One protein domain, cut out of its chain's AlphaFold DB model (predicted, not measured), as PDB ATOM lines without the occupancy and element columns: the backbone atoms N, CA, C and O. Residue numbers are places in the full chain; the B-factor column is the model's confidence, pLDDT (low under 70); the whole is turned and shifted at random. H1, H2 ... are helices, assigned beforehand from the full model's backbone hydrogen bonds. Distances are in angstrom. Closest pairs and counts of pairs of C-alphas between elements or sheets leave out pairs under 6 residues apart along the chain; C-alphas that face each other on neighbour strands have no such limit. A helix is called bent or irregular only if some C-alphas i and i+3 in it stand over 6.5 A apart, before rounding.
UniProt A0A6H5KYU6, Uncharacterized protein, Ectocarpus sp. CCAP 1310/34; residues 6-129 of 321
ATOM      1  N   GLY A   6     182.059 122.399 177.836       57.22
ATOM      2  CA  GLY A   6     183.057 123.288 177.255       57.22
ATOM      3  C   GLY A   6     182.438 124.640 176.919       57.22
ATOM      4  O   GLY A   6     182.752 125.614 177.580       57.22
ATOM      5  N   SER A   7     181.519 124.708 175.955       60.88
ATOM      6  CA  SER A   7     180.919 125.975 175.504       60.88
ATOM      7  C   SER A   7     180.422 126.887 176.633       60.88
ATOM      8  O   SER A   7     180.567 128.094 176.507       60.88
ATOM      9  N   GLU A   8     179.925 126.349 177.749       66.62
ATOM     10  CA  GLU A   8     179.490 127.157 178.897       66.62
ATOM     11  C   GLU A   8     180.649 127.883 179.603       66.62
ATOM     12  O   GLU A   8     180.512 129.055 179.947       66.62
ATOM     13  N   GLU A   9     181.812 127.242 179.769       69.88
ATOM     14  CA  GLU A   9     182.994 127.889 180.356       69.88
ATOM     15  C   GLU A   9     183.600 128.947 179.431       69.88
ATOM     16  O   GLU A   9     184.021 129.997 179.917       69.88
ATOM     17  N   ALA A  10     183.603 128.721 178.110       69.75
ATOM     18  CA  ALA A  10     184.026 129.764 177.170       69.75
ATOM     19  C   ALA A  10     183.070 130.951 177.195       69.75
ATOM     20  O   ALA A  10     183.545 132.078 177.234       69.75
ATOM     21  N   ILE A  11     181.752 130.714 177.201       73.00
ATOM     22  CA  ILE A  11     180.748 131.782 177.309       73.00
ATOM     23  C   ILE A  11     180.949 132.557 178.614       73.00
ATOM     24  O   ILE A  11     181.041 133.778 178.585       73.00
ATOM     25  N   ARG A  12     181.156 131.866 179.743       82.25
ATOM     26  CA  ARG A  12     181.447 132.523 181.025       82.25
ATOM     27  C   ARG A  12     182.717 133.370 180.974       82.25
ATOM     28  O   ARG A  12     182.729 134.467 181.520       82.25
ATOM     29  N   LEU A  13     183.788 132.854 180.371       76.19
ATOM     30  CA  LEU A  13     185.049 133.584 180.267       76.19
ATOM     31  C   LEU A  13     184.907 134.806 179.354       76.19
ATOM     32  O   LEU A  13     185.436 135.867 179.664       76.19
ATOM     33  N   LEU A  14     184.167 134.660 178.258       74.44
ATOM     34  CA  LEU A  14     183.859 135.735 177.324       74.44
ATOM     35  C   LEU A  14     183.048 136.869 177.943       74.44
ATOM     36  O   LEU A  14     183.308 138.028 177.633       74.44
ATOM     37  N   ASP A  15     182.101 136.525 178.811       80.00
ATOM     38  CA  ASP A  15     181.281 137.483 179.550       80.00
ATOM     39  C   ASP A  15     182.015 138.062 180.776       80.00
ATOM     40  O   ASP A  15     181.494 138.946 181.458       80.00
ATOM     41  N   SER A  16     183.218 137.565 181.089       78.19
ATOM     42  CA  SER A  16     184.007 137.992 182.243       78.19
ATOM     43  C   SER A  16     185.020 139.074 181.875       78.19
ATOM     44  O   SER A  16     185.906 138.875 181.046       78.19
ATOM     45  N   ASP A  17     184.969 140.198 182.588       84.25
ATOM     46  CA  ASP A  17     185.984 141.259 182.524       84.25
ATOM     47  C   ASP A  17     187.188 140.999 183.457       84.25
ATOM     48  O   ASP A  17     188.091 141.832 183.589       84.25
ATOM     49  N   ASN A  18     187.220 139.854 184.150       82.25
ATOM     50  CA  ASN A  18     188.244 139.574 185.150       82.25
ATOM     51  C   ASN A  18     189.562 139.116 184.507       82.25
ATOM     52  O   ASN A  18     189.701 137.972 184.070       82.25
ATOM     53  N   LYS A  19     190.572 139.991 184.537       84.19
ATOM     54  CA  LYS A  19     191.931 139.721 184.033       84.19
ATOM     55  C   LYS A  19     192.526 138.402 184.549       84.19
ATOM     56  O   LYS A  19     193.190 137.709 183.784       84.19
ATOM     57  N   VAL A  20     192.284 138.044 185.811       82.38
ATOM     58  CA  VAL A  20     192.864 136.840 186.433       82.38
ATOM     59  C   VAL A  20     192.308 135.565 185.796       82.38
ATOM     60  O   VAL A  20     193.052 134.617 185.555       82.38
ATOM     61  N   GLU A  21     191.015 135.545 185.467       76.06
ATOM     62  CA  GLU A  21     190.388 134.397 184.801       76.06
ATOM     63  C   GLU A  21     190.925 134.225 183.374       76.06
ATOM     64  O   GLU A  21     191.229 133.108 182.951       76.06
ATOM     65  N   TRP A  22     191.120 135.338 182.661       80.81
ATOM     66  CA  TRP A  22     191.734 135.358 181.333       80.81
ATOM     67  C   TRP A  22     193.175 134.857 181.335       80.81
ATOM     68  O   TRP A  22     193.574 134.086 180.461       80.81
ATOM     69  N   GLU A  23     193.960 135.270 182.324       76.56
ATOM     70  CA  GLU A  23     195.350 134.858 182.462       76.56
ATOM     71  C   GLU A  23     195.466 133.367 182.798       76.56
ATOM     72  O   GLU A  23     196.229 132.649 182.148       76.56
ATOM     73  N   ALA A  24     194.633 132.868 183.714       78.56
ATOM     74  CA  ALA A  24     194.550 131.444 184.022       78.56
ATOM     75  C   ALA A  24     194.148 130.610 182.790       78.56
ATOM     76  O   ALA A  24     194.771 129.584 182.489       78.56
ATOM     77  N   ALA A  25     193.153 131.067 182.021       76.69
ATOM     78  CA  ALA A  25     192.742 130.411 180.782       76.69
ATOM     79  C   ALA A  25     193.880 130.392 179.746       76.69
ATOM     80  O   ALA A  25     194.165 129.344 179.157       76.69
ATOM     81  N   PHE A  26     194.592 131.509 179.578       77.56
ATOM     82  CA  PHE A  26     195.730 131.608 178.666       77.56
ATOM     83  C   PHE A  26     196.887 130.682 179.066       77.56
ATOM     84  O   PHE A  26     197.456 129.998 178.211       77.56
ATOM     85  N   GLN A  27     197.206 130.590 180.359       80.69
ATOM     86  CA  GLN A  27     198.217 129.659 180.871       80.69
ATOM     87  C   GLN A  27     197.820 128.193 180.620       80.69
ATOM     88  O   GLN A  27     198.666 127.359 180.284       80.69
ATOM     89  N   SER A  28     196.522 127.876 180.686       80.19
ATOM     90  CA  SER A  28     196.003 126.524 180.429       80.19
ATOM     91  C   SER A  28     196.027 126.108 178.947       80.19
ATOM     92  O   SER A  28     195.972 124.913 178.627       80.19
ATOM     93  N   TYR A  29     196.147 127.064 178.021       83.38
ATOM     94  CA  TYR A  29     196.053 126.818 176.580       83.38
ATOM     95  C   TYR A  29     197.100 125.816 176.076       83.38
ATOM     96  O   TYR A  29     196.773 124.861 175.370       83.38
ATOM     97  N   ALA A  30     198.365 125.980 176.477       79.50
ATOM     98  CA  ALA A  30     199.446 125.097 176.038       79.50
ATOM     99  C   ALA A  30     199.214 123.640 176.483       79.50
ATOM    100  O   ALA A  30     199.500 122.701 175.737       79.50
ATOM    101  N   ALA A  31     198.652 123.442 177.680       81.44
ATOM    102  CA  ALA A  31     198.267 122.120 178.162       81.44
ATOM    103  C   ALA A  31     197.108 121.535 177.337       81.44
ATOM    104  O   ALA A  31     197.120 120.348 177.013       81.44
ATOM    105  N   SER A  32     196.146 122.368 176.938       84.81
ATOM    106  CA  SER A  32     195.014 121.967 176.097       84.81
ATOM    107  C   SER A  32     195.450 121.541 174.692       84.81
ATOM    108  O   SER A  32     194.998 120.504 174.206       84.81
ATOM    109  N   ILE A  33     196.393 122.255 174.068       82.56
ATOM    110  CA  ILE A  33     196.968 121.865 172.768       82.56
ATOM    111  C   ILE A  33     197.762 120.560 172.871       82.56
ATOM    112  O   ILE A  33     197.608 119.686 172.018       82.56
ATOM    113  N   LYS A  34     198.548 120.366 173.940       84.75
ATOM    114  CA  LYS A  34     199.242 119.090 174.190       84.75
ATOM    115  C   LYS A  34     198.263 117.924 174.337       84.75
ATOM    116  O   LYS A  34     198.476 116.874 173.738       84.75
ATOM    117  N   ARG A  35     197.164 118.110 175.074       84.12
ATOM    118  CA  ARG A  35     196.107 117.090 175.197       84.12
ATOM    119  C   ARG A  35     195.448 116.793 173.852       84.12
ATOM    120  O   ARG A  35     195.295 115.630 173.499       84.12
ATOM    121  N   LEU A  36     195.116 117.823 173.076       82.75
ATOM    122  CA  LEU A  36     194.521 117.672 171.745       82.75
ATOM    123  C   LEU A  36     195.458 116.942 170.768       82.75
ATOM    124  O   LEU A  36     195.015 116.119 169.969       82.75
ATOM    125  N   SER A  37     196.758 117.234 170.847       86.44
ATOM    126  CA  SER A  37     197.811 116.542 170.103       86.44
ATOM    127  C   SER A  37     197.855 115.050 170.447       86.44
ATOM    128  O   SER A  37     197.888 114.219 169.538       86.44
ATOM    129  N   GLN A  38     197.772 114.705 171.736       85.81
ATOM    130  CA  GLN A  38     197.740 113.319 172.213       85.81
ATOM    131  C   GLN A  38     196.459 112.591 171.791       85.81
ATOM    132  O   GLN A  38     196.530 111.477 171.284       85.81
ATOM    133  N   GLU A  39     195.297 113.229 171.940       83.69
ATOM    134  CA  GLU A  39     193.996 112.663 171.564       83.69
ATOM    135  C   GLU A  39     193.920 112.338 170.068       83.69
ATOM    136  O   GLU A  39     193.405 111.292 169.678       83.69
ATOM    137  N   LYS A  40     194.453 113.224 169.218       79.94
ATOM    138  CA  LYS A  40     194.433 113.044 167.761       79.94
ATOM    139  C   LYS A  40     195.644 112.284 167.219       79.94
ATOM    140  O   LYS A  40     195.700 112.071 166.009       79.94
ATOM    141  N   GLY A  41     196.609 111.919 168.067       82.44
ATOM    142  CA  GLY A  41     197.851 111.257 167.660       82.44
ATOM    143  C   GLY A  41     198.734 112.105 166.736       82.44
ATOM    144  O   GLY A  41     199.408 111.564 165.864       82.44
ATOM    145  N   LYS A  42     198.703 113.436 166.875       83.56
ATOM    146  CA  LYS A  42     199.420 114.391 166.011       83.56
ATOM    147  C   LYS A  42     200.404 115.198 166.844       83.56
ATOM    148  O   LYS A  42     200.073 116.293 167.300       83.56
ATOM    149  N   SER A  43     201.600 114.661 167.066       80.25
ATOM    150  CA  SER A  43     202.677 115.320 167.829       80.25
ATOM    151  C   SER A  43     203.102 116.660 167.219       80.25
ATOM    152  O   SER A  43     203.322 117.626 167.945       80.25
ATOM    153  N   GLU A  44     203.108 116.746 165.888       86.69
ATOM    154  CA  GLU A  44     203.459 117.947 165.119       86.69
ATOM    155  C   GLU A  44     202.526 119.142 165.395       86.69
ATOM    156  O   GLU A  44     202.867 120.279 165.080       86.69
ATOM    157  N   LEU A  45     201.344 118.925 165.990       87.50
ATOM    158  CA  LEU A  45     200.394 120.004 166.279       87.50
ATOM    159  C   LEU A  45     200.962 121.032 167.260       87.50
ATOM    160  O   LEU A  45     200.661 122.212 167.123       87.50
ATOM    161  N   VAL A  46     201.772 120.604 168.230       88.75
ATOM    162  CA  VAL A  46     202.346 121.517 169.230       88.75
ATOM    163  C   VAL A  46     203.353 122.465 168.577       88.75
ATOM    164  O   VAL A  46     203.301 123.670 168.807       88.75
ATOM    165  N   GLU A  47     204.227 121.935 167.721       90.19
ATOM    166  CA  GLU A  47     205.209 122.730 166.972       90.19
ATOM    167  C   GLU A  47     204.517 123.657 165.971       90.19
ATOM    168  O   GLU A  47     204.849 124.836 165.863       90.19
ATOM    169  N   LEU A  48     203.504 123.140 165.275       89.69
ATOM    170  CA  LEU A  48     202.743 123.902 164.298       89.69
ATOM    171  C   LEU A  48     201.940 125.041 164.946       89.69
ATOM    172  O   LEU A  48     201.821 126.118 164.365       89.69
ATOM    173  N   ASP A  49     201.417 124.822 166.153       88.12
ATOM    174  CA  ASP A  49     200.752 125.855 166.946       88.12
ATOM    175  C   ASP A  49     201.730 126.939 167.411       88.12
ATOM    176  O   ASP A  49     201.461 128.133 167.264       88.12
ATOM    177  N   GLN A  50     202.906 126.539 167.899       89.12
ATOM    178  CA  GLN A  50     203.955 127.478 168.284       89.12
ATOM    179  C   GLN A  50     204.402 128.336 167.094       89.12
ATOM    180  O   GLN A  50     204.478 129.563 167.220       89.12
ATOM    181  N   TRP A  51     204.628 127.712 165.935       91.06
ATOM    182  CA  TRP A  51     204.931 128.398 164.679       91.06
ATOM    183  C   TRP A  51     203.840 129.415 164.317       91.06
ATOM    184  O   TRP A  51     204.136 130.578 164.037       91.06
ATOM    185  N   TRP A  52     202.567 129.008 164.388       87.56
ATOM    186  CA  TRP A  52     201.428 129.870 164.072       87.56
ATOM    187  C   TRP A  52     201.322 131.082 165.012       87.56
ATOM    188  O   TRP A  52     200.971 132.173 164.565       87.56
ATOM    189  N   ARG A  53     201.654 130.927 166.299       84.94
ATOM    190  CA  ARG A  53     201.575 132.004 167.305       84.94
ATOM    191  C   ARG A  53     202.758 132.967 167.299       84.94
ATOM    192  O   ARG A  53     202.605 134.097 167.754       84.94
ATOM    193  N   THR A  54     203.936 132.514 166.874       85.56
ATOM    194  CA  THR A  54     205.193 133.262 167.058       85.56
ATOM    195  C   THR A  54     205.829 133.654 165.731       85.56
ATOM    196  O   THR A  54     205.995 134.840 165.450       85.56
ATOM    197  N   GLU A  55     206.133 132.674 164.886       88.00
ATOM    198  CA  GLU A  55     206.866 132.877 163.639       88.00
ATOM    199  C   GLU A  55     206.000 133.508 162.552       88.00
ATOM    200  O   GLU A  55     206.458 134.414 161.856       88.00
ATOM    201  N   LEU A  56     204.746 133.072 162.413       85.12
ATOM    202  CA  LEU A  56     203.859 133.592 161.376       85.12
ATOM    203  C   LEU A  56     203.567 135.099 161.551       85.12
ATOM    204  O   LEU A  56     203.744 135.839 160.581       85.12
ATOM    205  N   PRO A  57     203.194 135.605 162.744       82.44
ATOM    206  CA  PRO A  57     203.006 137.039 162.946       82.44
ATOM    207  C   PRO A  57     204.295 137.829 162.711       82.44
ATOM    208  O   PRO A  57     204.259 138.868 162.057       82.44
ATOM    209  N   ALA A  58     205.442 137.319 163.172       82.56
ATOM    210  CA  ALA A  58     206.735 137.960 162.939       82.56
ATOM    211  C   ALA A  58     207.066 138.053 161.437       82.56
ATOM    212  O   ALA A  58     207.496 139.104 160.955       82.56
ATOM    213  N   ALA A  59     206.801 136.986 160.679       83.00
ATOM    214  CA  ALA A  59     206.985 136.959 159.232       83.00
ATOM    215  C   ALA A  59     206.057 137.952 158.518       83.00
ATOM    216  O   ALA A  59     206.504 138.660 157.615       83.00
ATOM    217  N   LEU A  60     204.795 138.059 158.937       81.88
ATOM    218  CA  LEU A  60     203.836 138.995 158.343       81.88
ATOM    219  C   LEU A  60     204.203 140.454 158.635       81.88
ATOM    220  O   LEU A  60     204.208 141.265 157.712       81.88
ATOM    221  N   VAL A  61     204.615 140.774 159.865       79.00
ATOM    222  CA  VAL A  61     205.098 142.118 160.230       79.00
ATOM    223  C   VAL A  61     206.354 142.491 159.438       79.00
ATOM    224  O   VAL A  61     206.474 143.618 158.959       79.00
ATOM    225  N   SER A  62     207.269 141.540 159.214       81.44
ATOM    226  CA  SER A  62     208.490 141.789 158.431       81.44
ATOM    227  C   SER A  62     208.227 142.154 156.960       81.44
ATOM    228  O   SER A  62     209.080 142.769 156.322       81.44
ATOM    229  N   ARG A  63     207.046 141.814 156.418       78.88
ATOM    230  CA  ARG A  63     206.653 142.073 155.017       78.88
ATOM    231  C   ARG A  63     206.091 143.478 154.785       78.88
ATOM    232  O   ARG A  63     205.875 143.861 153.636       78.88
ATOM    233  N   GLY A  64     205.923 144.275 155.840       70.50
ATOM    234  CA  GLY A  64     205.598 145.696 155.738       70.50
ATOM    235  C   GLY A  64     204.152 145.983 155.318       70.50
ATOM    236  O   GLY A  64     203.221 145.337 155.783       70.50
ATOM    237  N   ALA A  65     203.963 146.994 154.459       64.31
ATOM    238  CA  ALA A  65     202.664 147.632 154.196       64.31
ATOM    239  C   ALA A  65     201.602 146.737 153.524       64.31
ATOM    240  O   ALA A  65     200.420 147.080 153.533       64.31
ATOM    241  N   THR A  66     202.012 145.616 152.930       69.19
ATOM    242  CA  THR A  66     201.113 144.624 152.330       69.19
ATOM    243  C   THR A  66     201.503 143.237 152.836       69.19
ATOM    244  O   THR A  66     202.332 142.578 152.198       69.19
ATOM    245  N   PRO A  67     200.969 142.780 153.981       75.12
ATOM    246  CA  PRO A  67     201.217 141.419 154.430       75.12
ATOM    247  C   PRO A  67     200.669 140.447 153.385       75.12
ATOM    248  O   PRO A  67     199.563 140.604 152.878       75.12
ATOM    249  N   TYR A  68     201.453 139.441 153.029       77.50
ATOM    250  CA  TYR A  68     201.020 138.372 152.133       77.50
ATOM    251  C   TYR A  68     201.390 137.030 152.742       77.50
ATOM    252  O   TYR A  68     202.347 136.966 153.507       77.50
ATOM    253  N   LEU A  69     200.665 135.969 152.404       79.44
ATOM    254  CA  LEU A  69     201.011 134.593 152.757       79.44
ATOM    255  C   LEU A  69     201.694 133.906 151.580       79.44
ATOM    256  O   LEU A  69     201.228 133.978 150.440       79.44
ATOM    257  N   LEU A  70     202.791 133.208 151.870       84.06
ATOM    258  CA  LEU A  70     203.412 132.297 150.919       84.06
ATOM    259  C   LEU A  70     202.626 130.987 150.862       84.06
ATOM    260  O   LEU A  70     201.945 130.602 151.814       84.06
ATOM    261  N   LYS A  71     202.771 130.257 149.757       81.56
ATOM    262  CA  LYS A  71     202.126 128.952 149.570       81.56
ATOM    263  C   LYS A  71     202.430 127.981 150.714       81.56
ATOM    264  O   LYS A  71     201.516 127.363 151.252       81.56
ATOM    265  N   ASP A  72     203.697 127.863 151.101       84.44
ATOM    266  CA  ASP A  72     204.109 126.918 152.143       84.44
ATOM    267  C   ASP A  72     203.518 127.286 153.510       84.44
ATOM    268  O   ASP A  72     203.133 126.416 154.291       84.44
ATOM    269  N   GLU A  73     203.369 128.582 153.780       86.62
ATOM    270  CA  GLU A  73     202.746 129.090 155.001       86.62
ATOM    271  C   GLU A  73     201.239 128.868 154.988       86.62
ATOM    272  O   GLU A  73     200.674 128.448 155.994       86.62
ATOM    273  N   LEU A  74     200.587 129.070 153.842       85.19
ATOM    274  CA  LEU A  74     199.172 128.764 153.673       85.19
ATOM    275  C   LEU A  74     198.897 127.283 153.947       85.19
ATOM    276  O   LEU A  74     197.964 126.955 154.677       85.19
ATOM    277  N   VAL A  75     199.718 126.384 153.398       87.12
ATOM    278  CA  VAL A  75     199.587 124.940 153.634       87.12
ATOM    279  C   VAL A  75     199.719 124.625 155.127       87.12
ATOM    280  O   VAL A  75     198.879 123.897 155.656       87.12
ATOM    281  N   LYS A  76     200.697 125.222 155.822       88.75
ATOM    282  CA  LYS A  76     200.872 125.076 157.278       88.75
ATOM    283  C   LYS A  76     199.674 125.604 158.075       88.75
ATOM    284  O   LYS A  76     199.195 124.920 158.976       88.75
ATOM    285  N   VAL A  77     199.135 126.773 157.723       87.44
ATOM    286  CA  VAL A  77     197.947 127.359 158.377       87.44
ATOM    287  C   VAL A  77     196.717 126.470 158.191       87.44
ATOM    288  O   VAL A  77     195.986 126.203 159.148       87.44
ATOM    289  N   VAL A  78     196.486 125.974 156.973       85.25
ATOM    290  CA  VAL A  78     195.363 125.072 156.678       85.25
ATOM    291  C   VAL A  78     195.528 123.746 157.421       85.25
ATOM    292  O   VAL A  78     194.560 123.231 157.984       85.25
ATOM    293  N   GLN A  79     196.748 123.210 157.483       87.06
ATOM    294  CA  GLN A  79     197.066 122.001 158.240       87.06
ATOM    295  C   GLN A  79     196.795 122.183 159.740       87.06
ATOM    296  O   GLN A  79     196.132 121.336 160.341       87.06
ATOM    297  N   TRP A  80     197.210 123.313 160.318       88.56
ATOM    298  CA  TRP A  80     196.952 123.668 161.715       88.56
ATOM    299  C   TRP A  80     195.452 123.732 162.011       88.56
ATOM    300  O   TRP A  80     194.959 123.028 162.899       88.56
ATOM    301  N   LYS A  81     194.681 124.474 161.203       84.81
ATOM    302  CA  LYS A  81     193.223 124.576 161.388       84.81
ATOM    303  C   LYS A  81     192.513 123.231 161.233       84.81
ATOM    304  O   LYS A  81     191.564 122.930 161.965       84.81
ATOM    305  N   LEU A  82     192.963 122.398 160.296       84.62
ATOM    306  CA  LEU A  82     192.414 121.059 160.106       84.62
ATOM    307  C   LEU A  82     192.691 120.161 161.316       84.62
ATOM    308  O   LEU A  82     191.846 119.360 161.714       84.62
ATOM    309  N   TRP A  83     193.860 120.299 161.933       83.62
ATOM    310  CA  TRP A  83     194.222 119.526 163.114       83.62
ATOM    311  C   TRP A  83     193.477 119.968 164.365       83.62
ATOM    312  O   TRP A  83     193.085 119.107 165.152       83.62
ATOM    313  N   ILE A  84     193.159 121.254 164.499       81.56
ATOM    314  CA  ILE A  84     192.272 121.741 165.564       81.56
ATOM    315  C   ILE A  84     190.821 121.278 165.335       81.56
ATOM    316  O   ILE A  84     190.109 120.980 166.295       81.56
ATOM    317  N   GLY A  85     190.437 121.012 164.082       70.06
ATOM    318  CA  GLY A  85     189.171 120.366 163.709       70.06
ATOM    319  C   GLY A  85     188.148 121.306 163.083       70.06
ATOM    320  O   GLY A  85     186.960 121.015 163.139       70.06
ATOM    321  N   GLN A  86     188.599 122.421 162.506       64.88
ATOM    322  CA  GLN A  86     187.719 123.451 161.945       64.88
ATOM    323  C   GLN A  86     187.587 123.379 160.413       64.88
ATOM    324  O   GLN A  86     186.711 124.022 159.850       64.88
ATOM    325  N   MET A  87     188.431 122.613 159.704       68.38
ATOM    326  CA  MET A  87     188.467 122.642 158.230       68.38
ATOM    327  C   MET A  87     188.286 121.290 157.548       68.38
ATOM    328  O   MET A  87     188.715 120.248 158.046       68.38
ATOM    329  N   ARG A  88     187.685 121.338 156.349       73.69
ATOM    330  CA  ARG A  88     187.472 120.179 155.475       73.69
ATOM    331  C   ARG A  88     188.809 119.693 154.877       73.69
ATOM    332  O   ARG A  88     189.565 120.521 154.365       73.69
ATOM    333  N   PRO A  89     189.081 118.372 154.841       76.31
ATOM    334  CA  PRO A  89     190.307 117.803 154.259       76.31
ATOM    335  C   PRO A  89     190.609 118.201 152.818       76.31
ATOM    336  O   PRO A  89     191.775 118.361 152.461       76.31
ATOM    337  N   SER A  90     189.574 118.436 152.011       78.00
ATOM    338  CA  SER A  90     189.715 118.859 150.614       78.00
ATOM    339  C   SER A  90     190.419 120.209 150.452       78.00
ATOM    340  O   SER A  90     190.998 120.477 149.401       78.00
ATOM    341  N   LEU A  91     190.426 121.059 151.482       76.31
ATOM    342  CA  LEU A  91     191.067 122.366 151.394       76.31
ATOM    343  C   LEU A  91     192.595 122.278 151.410       76.31
ATOM    344  O   LEU A  91     193.264 123.067 150.747       76.31
ATOM    345  N   LEU A  92     193.154 121.295 152.118       80.38
ATOM    346  CA  LEU A  92     194.601 121.089 152.151       80.38
ATOM    347  C   LEU A  92     195.139 120.739 150.758       80.38
ATOM    348  O   LEU A  92     196.206 121.206 150.370       80.38
ATOM    349  N   GLN A  93     194.386 119.941 150.000       79.50
ATOM    350  CA  GLN A  93     194.737 119.595 148.628       79.50
ATOM    351  C   GLN A  93     194.737 120.838 147.728       79.50
ATOM    352  O   GLN A  93     195.717 121.092 147.034       79.50
ATOM    353  N   ARG A  94     193.715 121.689 147.846       77.94
ATOM    354  CA  ARG A  94     193.622 122.945 147.083       77.94
ATOM    355  C   ARG A  94     194.746 123.932 147.422       77.94
ATOM    356  O   ARG A  94     195.319 124.550 146.526       77.94
ATOM    357  N   ALA A  95     195.126 124.041 148.696       78.81
ATOM    358  CA  ALA A  95     196.268 124.859 149.113       78.81
ATOM    359  C   ALA A  95     197.590 124.356 148.497       78.81
ATOM    360  O   ALA A  95     198.428 125.150 148.071       78.81
ATOM    361  N   LYS A  96     197.763 123.032 148.381       79.19
ATOM    362  CA  LYS A  96     198.931 122.421 147.723       79.19
ATOM    363  C   LYS A  96     198.929 122.606 146.206       79.19
ATOM    364  O   LYS A  96     199.999 122.751 145.619       79.19
ATOM    365  N   GLU A  97     197.760 122.614 145.578       77.31
ATOM    366  CA  GLU A  97     197.591 122.794 144.128       77.31
ATOM    367  C   GLU A  97     197.715 124.261 143.689       77.31
ATOM    368  O   GLU A  97     197.977 124.535 142.520       77.31
ATOM    369  N   THR A  98     197.608 125.210 144.622       72.62
ATOM    370  CA  THR A  98     197.786 126.642 144.340       72.62
ATOM    371  C   THR A  98     199.183 126.913 143.761       72.62
ATOM    372  O   THR A  98     200.192 126.388 144.246       72.62
ATOM    373  N   SER A  99     199.266 127.707 142.691       59.06
ATOM    374  CA  SER A  99     200.526 128.026 142.011       59.06
ATOM    375  C   SER A  99     201.497 128.765 142.938       59.06
ATOM    376  O   SER A  99     201.111 129.689 143.647       59.06
ATOM    377  N   ALA A 100     202.775 128.371 142.916       57.94
ATOM    378  CA  ALA A 100     203.806 128.791 143.878       57.94
ATOM    379  C   ALA A 100     204.102 130.307 143.932       57.94
ATOM    380  O   ALA A 100     204.755 130.750 144.868       57.94
ATOM    381  N   ASN A 101     203.606 131.092 142.971       54.94
ATOM    382  CA  ASN A 101     203.946 132.508 142.803       54.94
ATOM    383  C   ASN A 101     202.770 133.474 142.985       54.94
ATOM    384  O   ASN A 101     202.901 134.641 142.625       54.94
ATOM    385  N   THR A 102     201.630 133.029 143.515       57.06
ATOM    386  CA  THR A 102     200.508 133.940 143.777       57.06
ATOM    387  C   THR A 102     200.556 134.383 145.240       57.06
ATOM    388  O   THR A 102     200.142 133.607 146.103       57.06
ATOM    389  N   PRO A 103     201.081 135.585 145.559       58.81
ATOM    390  CA  PRO A 103     201.016 136.113 146.914       58.81
ATOM    391  C   PRO A 103     199.548 136.329 147.282       58.81
ATOM    392  O   PRO A 103     198.836 137.095 146.633       58.81
ATOM    393  N   LEU A 104     199.088 135.632 148.317       63.88
ATOM    394  CA  LEU A 104     197.770 135.875 148.891       63.88
ATOM    395  C   LEU A 104     197.894 137.091 149.789       63.88
ATOM    396  O   LEU A 104     198.506 137.003 150.852       63.88
ATOM    397  N   VAL A 105     197.367 138.224 149.331       56.81
ATOM    398  CA  VAL A 105     197.343 139.453 150.122       56.81
ATOM    399  C   VAL A 105     196.497 139.194 151.360       56.81
ATOM    400  O   VAL A 105     195.311 138.890 151.270       56.81
ATOM    401  N   VAL A 106     197.129 139.298 152.519       59.91
ATOM    402  CA  VAL A 106     196.434 139.403 153.791       59.91
ATOM    403  C   VAL A 106     195.983 140.860 153.876       59.91
ATOM    404  O   VAL A 106     196.771 141.769 153.618       59.91
ATOM    405  N   GLY A 107     194.699 141.109 154.131       51.78
ATOM    406  CA  GLY A 107     194.205 142.487 154.170       51.78
ATOM    407  C   GLY A 107     194.966 143.333 155.197       51.78
ATOM    408  O   GLY A 107     195.414 142.834 156.230       51.78
ATOM    409  N   LYS A 108     195.134 144.617 154.867       44.03
ATOM    410  CA  LYS A 108     195.960 145.600 155.588       44.03
ATOM    411  C   LYS A 108     195.625 145.700 157.084       44.03
ATOM    412  O   LYS A 108     196.526 145.892 157.896       44.03
ATOM    413  N   ASP A 109     194.368 145.447 157.440       47.69
ATOM    414  CA  ASP A 109     193.851 145.464 158.814       47.69
ATOM    415  C   ASP A 109     194.536 144.429 159.732       47.69
ATOM    416  O   ASP A 109     194.532 144.562 160.952       47.69
ATOM    417  N   TYR A 110     195.204 143.423 159.156       43.12
ATOM    418  CA  TYR A 110     195.954 142.407 159.893       43.12
ATOM    419  C   TYR A 110     197.245 142.936 160.544       43.12
ATOM    420  O   TYR A 110     197.655 142.436 161.591       43.12
ATOM    421  N   CYS A 111     197.912 143.921 159.929       41.41
ATOM    422  CA  CYS A 111     199.228 144.396 160.376       41.41
ATOM    423  C   CYS A 111     199.161 145.507 161.427       41.41
ATOM    424  O   CYS A 111     200.014 145.548 162.313       41.41
ATOM    425  N   ASP A 112     198.153 146.375 161.358       38.44
ATOM    426  CA  ASP A 112     198.055 147.560 162.220       38.44
ATOM    427  C   ASP A 112     197.543 147.235 163.640       38.44
ATOM    428  O   ASP A 112     197.688 148.044 164.556       38.44
ATOM    429  N   LEU A 113     196.996 146.031 163.863       41.12
ATOM    430  CA  LEU A 113     196.408 145.614 165.146       41.12
ATOM    431  C   LEU A 113     197.388 144.958 166.123       41.12
ATOM    432  O   LEU A 113     197.010 144.644 167.250       41.12
ATOM    433  N   GLY A 114     198.645 144.754 165.724       37.72
ATOM    434  CA  GLY A 114     199.703 144.358 166.643       37.72
ATOM    435  C   GLY A 114     199.442 143.098 167.474       37.72
ATOM    436  O   GLY A 114     200.068 143.045 168.524       37.72
ATOM    437  N   LEU A 115     198.562 142.153 167.053       39.31
ATOM    438  CA  LEU A 115     198.444 140.713 167.430       39.31
ATOM    439  C   LEU A 115     197.125 140.044 166.928       39.31
ATOM    440  O   LEU A 115     196.326 140.721 166.275       39.31
ATOM    441  N   PRO A 116     196.955 138.696 167.050       37.34
ATOM    442  CA  PRO A 116     196.348 137.832 166.042       37.34
ATOM    443  C   PRO A 116     194.833 138.011 166.024       37.34
ATOM    444  O   PRO A 116     194.085 137.341 166.734       37.34
ATOM    445  N   THR A 117     194.375 138.919 165.174       42.69
ATOM    446  CA  THR A 117     192.956 139.235 165.076       42.69
ATOM    447  C   THR A 117     192.311 138.273 164.086       42.69
ATOM    448  O   THR A 117     192.105 138.582 162.916       42.69
ATOM    449  N   THR A 118     192.034 137.044 164.519       43.75
ATOM    450  CA  THR A 118     191.497 135.988 163.649       43.75
ATOM    451  C   THR A 118     190.041 136.202 163.241       43.75
ATOM    452  O   THR A 118     189.583 135.477 162.367       43.75
ATOM    453  N   ARG A 119     189.307 137.198 163.760       35.28
ATOM    454  CA  ARG A 119     187.972 137.506 163.212       35.28
ATOM    455  C   ARG A 119     188.074 138.282 161.899       35.28
ATOM    456  O   ARG A 119     187.495 137.847 160.915       35.28
ATOM    457  N   GLU A 120     188.909 139.313 161.829       32.66
ATOM    458  CA  GLU A 120     189.136 140.053 160.579       32.66
ATOM    459  C   GLU A 120     190.123 139.327 159.653       32.66
ATOM    460  O   GLU A 120     189.937 139.335 158.443       32.66
ATOM    461  N   ALA A 121     191.073 138.549 160.187       34.44
ATOM    462  CA  ALA A 121     191.913 137.674 159.362       34.44
ATOM    463  C   ALA A 121     191.149 136.489 158.745       34.44
ATOM    464  O   ALA A 121     191.519 136.020 157.672       34.44
ATOM    465  N   CYS A 122     190.097 135.977 159.401       36.22
ATOM    466  CA  CYS A 122     189.229 134.959 158.796       36.22
ATOM    467  C   CYS A 122     188.204 135.567 157.835       36.22
ATOM    468  O   CYS A 122     187.817 134.884 156.892       36.22
ATOM    469  N   VAL A 123     187.826 136.834 158.018       35.81
ATOM    470  CA  VAL A 123     187.026 137.583 157.036       35.81
ATOM    471  C   VAL A 123     187.876 137.939 155.805       35.81
ATOM    472  O   VAL A 123     187.407 137.793 154.684       35.81
ATOM    473  N   LEU A 124     189.166 138.252 155.977       31.12
ATOM    474  CA  LEU A 124     190.109 138.530 154.883       31.12
ATOM    475  C   LEU A 124     190.690 137.269 154.213       31.12
ATOM    476  O   LEU A 124     191.198 137.353 153.099       31.12
ATOM    477  N   ILE A 125     190.574 136.091 154.842       39.66
ATOM    478  CA  ILE A 125     190.826 134.773 154.216       39.66
ATOM    479  C   ILE A 125     189.493 134.058 153.873       39.66
ATOM    480  O   ILE A 125     189.491 132.887 153.500       39.66
ATOM    481  N   GLY A 126     188.351 134.754 153.950       30.86
ATOM    482  CA  GLY A 126     187.046 134.266 153.484       30.86
ATOM    483  C   GLY A 126     186.670 132.880 154.013       30.86
ATOM    484  O   GLY A 126     186.410 131.980 153.222       30.86
ATOM    485  N   VAL A 127     186.704 132.664 155.332       41.97
ATOM    486  CA  VAL A 127     186.584 131.309 155.911       41.97
ATOM    487  C   VAL A 127     185.150 130.913 156.291       41.97
ATOM    488  O   VAL A 127     184.924 129.732 156.540       41.97
ATOM    489  N   ASP A 128     184.169 131.820 156.256       32.91
ATOM    490  CA  ASP A 128     182.769 131.423 156.498       32.91
ATOM    491  C   ASP A 128     182.071 130.850 155.248       32.91
ATOM    492  O   ASP A 128     181.222 129.972 155.378       32.91
ATOM    493  N   GLU A 129     182.510 131.185 154.026       40.84
ATOM    494  CA  GLU A 129     181.882 130.699 152.782       40.84
ATOM    495  C   GLU A 129     182.913 130.347 151.687       40.84
ATOM    496  O   GLU A 129     182.946 130.893 150.585       40.84
TER     497      GLU A 129
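AT A GLANCE: This is residues 6 to 129 of the 321 residues of an uncharacterized protein of Ectocarpus sp. CCAP 1310/34 (UniProt A0A6H5KYU6). Three helices in a row along the chain, H3, H4 and H5, make the core as two successive helical hairpins, and from one end of H3 a long bent arm, H2, reaches away, with H1 folded back near its far part. A long, loosely built tail with the short H6 and H7 closes the printed part, H6 near the last residues of H3. The printed part has 124 residues with seven named helices, H1 to H7 in order, and no named strand; the class is all helix. It is compact, with a radius of gyration of the C-alphas of 15.9 A, and spans 44 by 35 by 27 A.

IN THESE COORDINATES: Find C-alpha 6 at (183.057, 123.288, 177.255); there H1 begins and runs to residue 14, 12.5 A. Next comes H2, residues 19 to 40, assigned as one helix by its hydrogen bonds but bent: C-alphas 27 and 30 are 6.8 A apart. Its arms are H2a, residues 19 to 27, 12.3 A, and H2b, residues 30 to 40, 15.5 A. Go on to C-alpha 44 at (203.459, 117.947, 165.119), where H3 starts; it runs to residue 62, 25.3 A. H3 has a kink of 35 degrees near residue 51 and is only just irregular, with C-alphas 53 and 56 6.55 A apart. H4 covers residues 71 to 84, 20.1 A, and H5 residues 90 to 97, 10.9 A. Last come H6, residues 109 to 112, 5.8 A, and H7, residues 118 to 124, 9.2 A, ending at C-alpha 124 at (190.109, 138.530, 154.883).

HOW THE PARTS SIT: Start at H3 and H4, a helical hairpin: they touch, closest at the C-alphas of Leu 48 and Trp 80, 6.3 A, at a steep tilt of 43 degrees, opposite ways. H4 and H5 form another, closest at the C-alphas of Val 75 and Ala 95, 5.6 A, at a shallow tilt of 15 degrees, opposite ways. H3 and H5 are apart. H2b touches H3 at residues 44 to 46 of H3 alone, the C-alphas of Ser 37 and Leu 45 being closest at 5.8 A, at a steep tilt of 52 degrees. The packing is only just mostly crossed, one of three such touching pairs being at a shallow tilt. H1 and H2a are close but not clearly touching, with the C-alphas of Leu 13 and Trp 22 closest at 7.0 A. H6 and H7 only just touch, with 3 pairs of C-alphas within 8 A, closest at Tyr 110 and Ala 121, 6.2 A. Every O i to N i+4 pair is within hydrogen-bond range in H1, H2a, H2b, H4, H5 and H7, and 13 of 15 are in H3; H6 is too short for such a pair.

THE WHOLE: The C-alphas farthest apart, of Asn 18 and Ser 99, are 46.3 A apart, and residues 15 to 20 stand free. The printed part has no cut. The link from H5 to H6 is long, with 11 residues; in it residues 104 to 105 pair with residues 68 to 69, antiparallel. Mean pLDDT of the printed part is 71.3, and residues 6 to 10, 65 to 66, 86 to 87 and 99 to 129 are under 70.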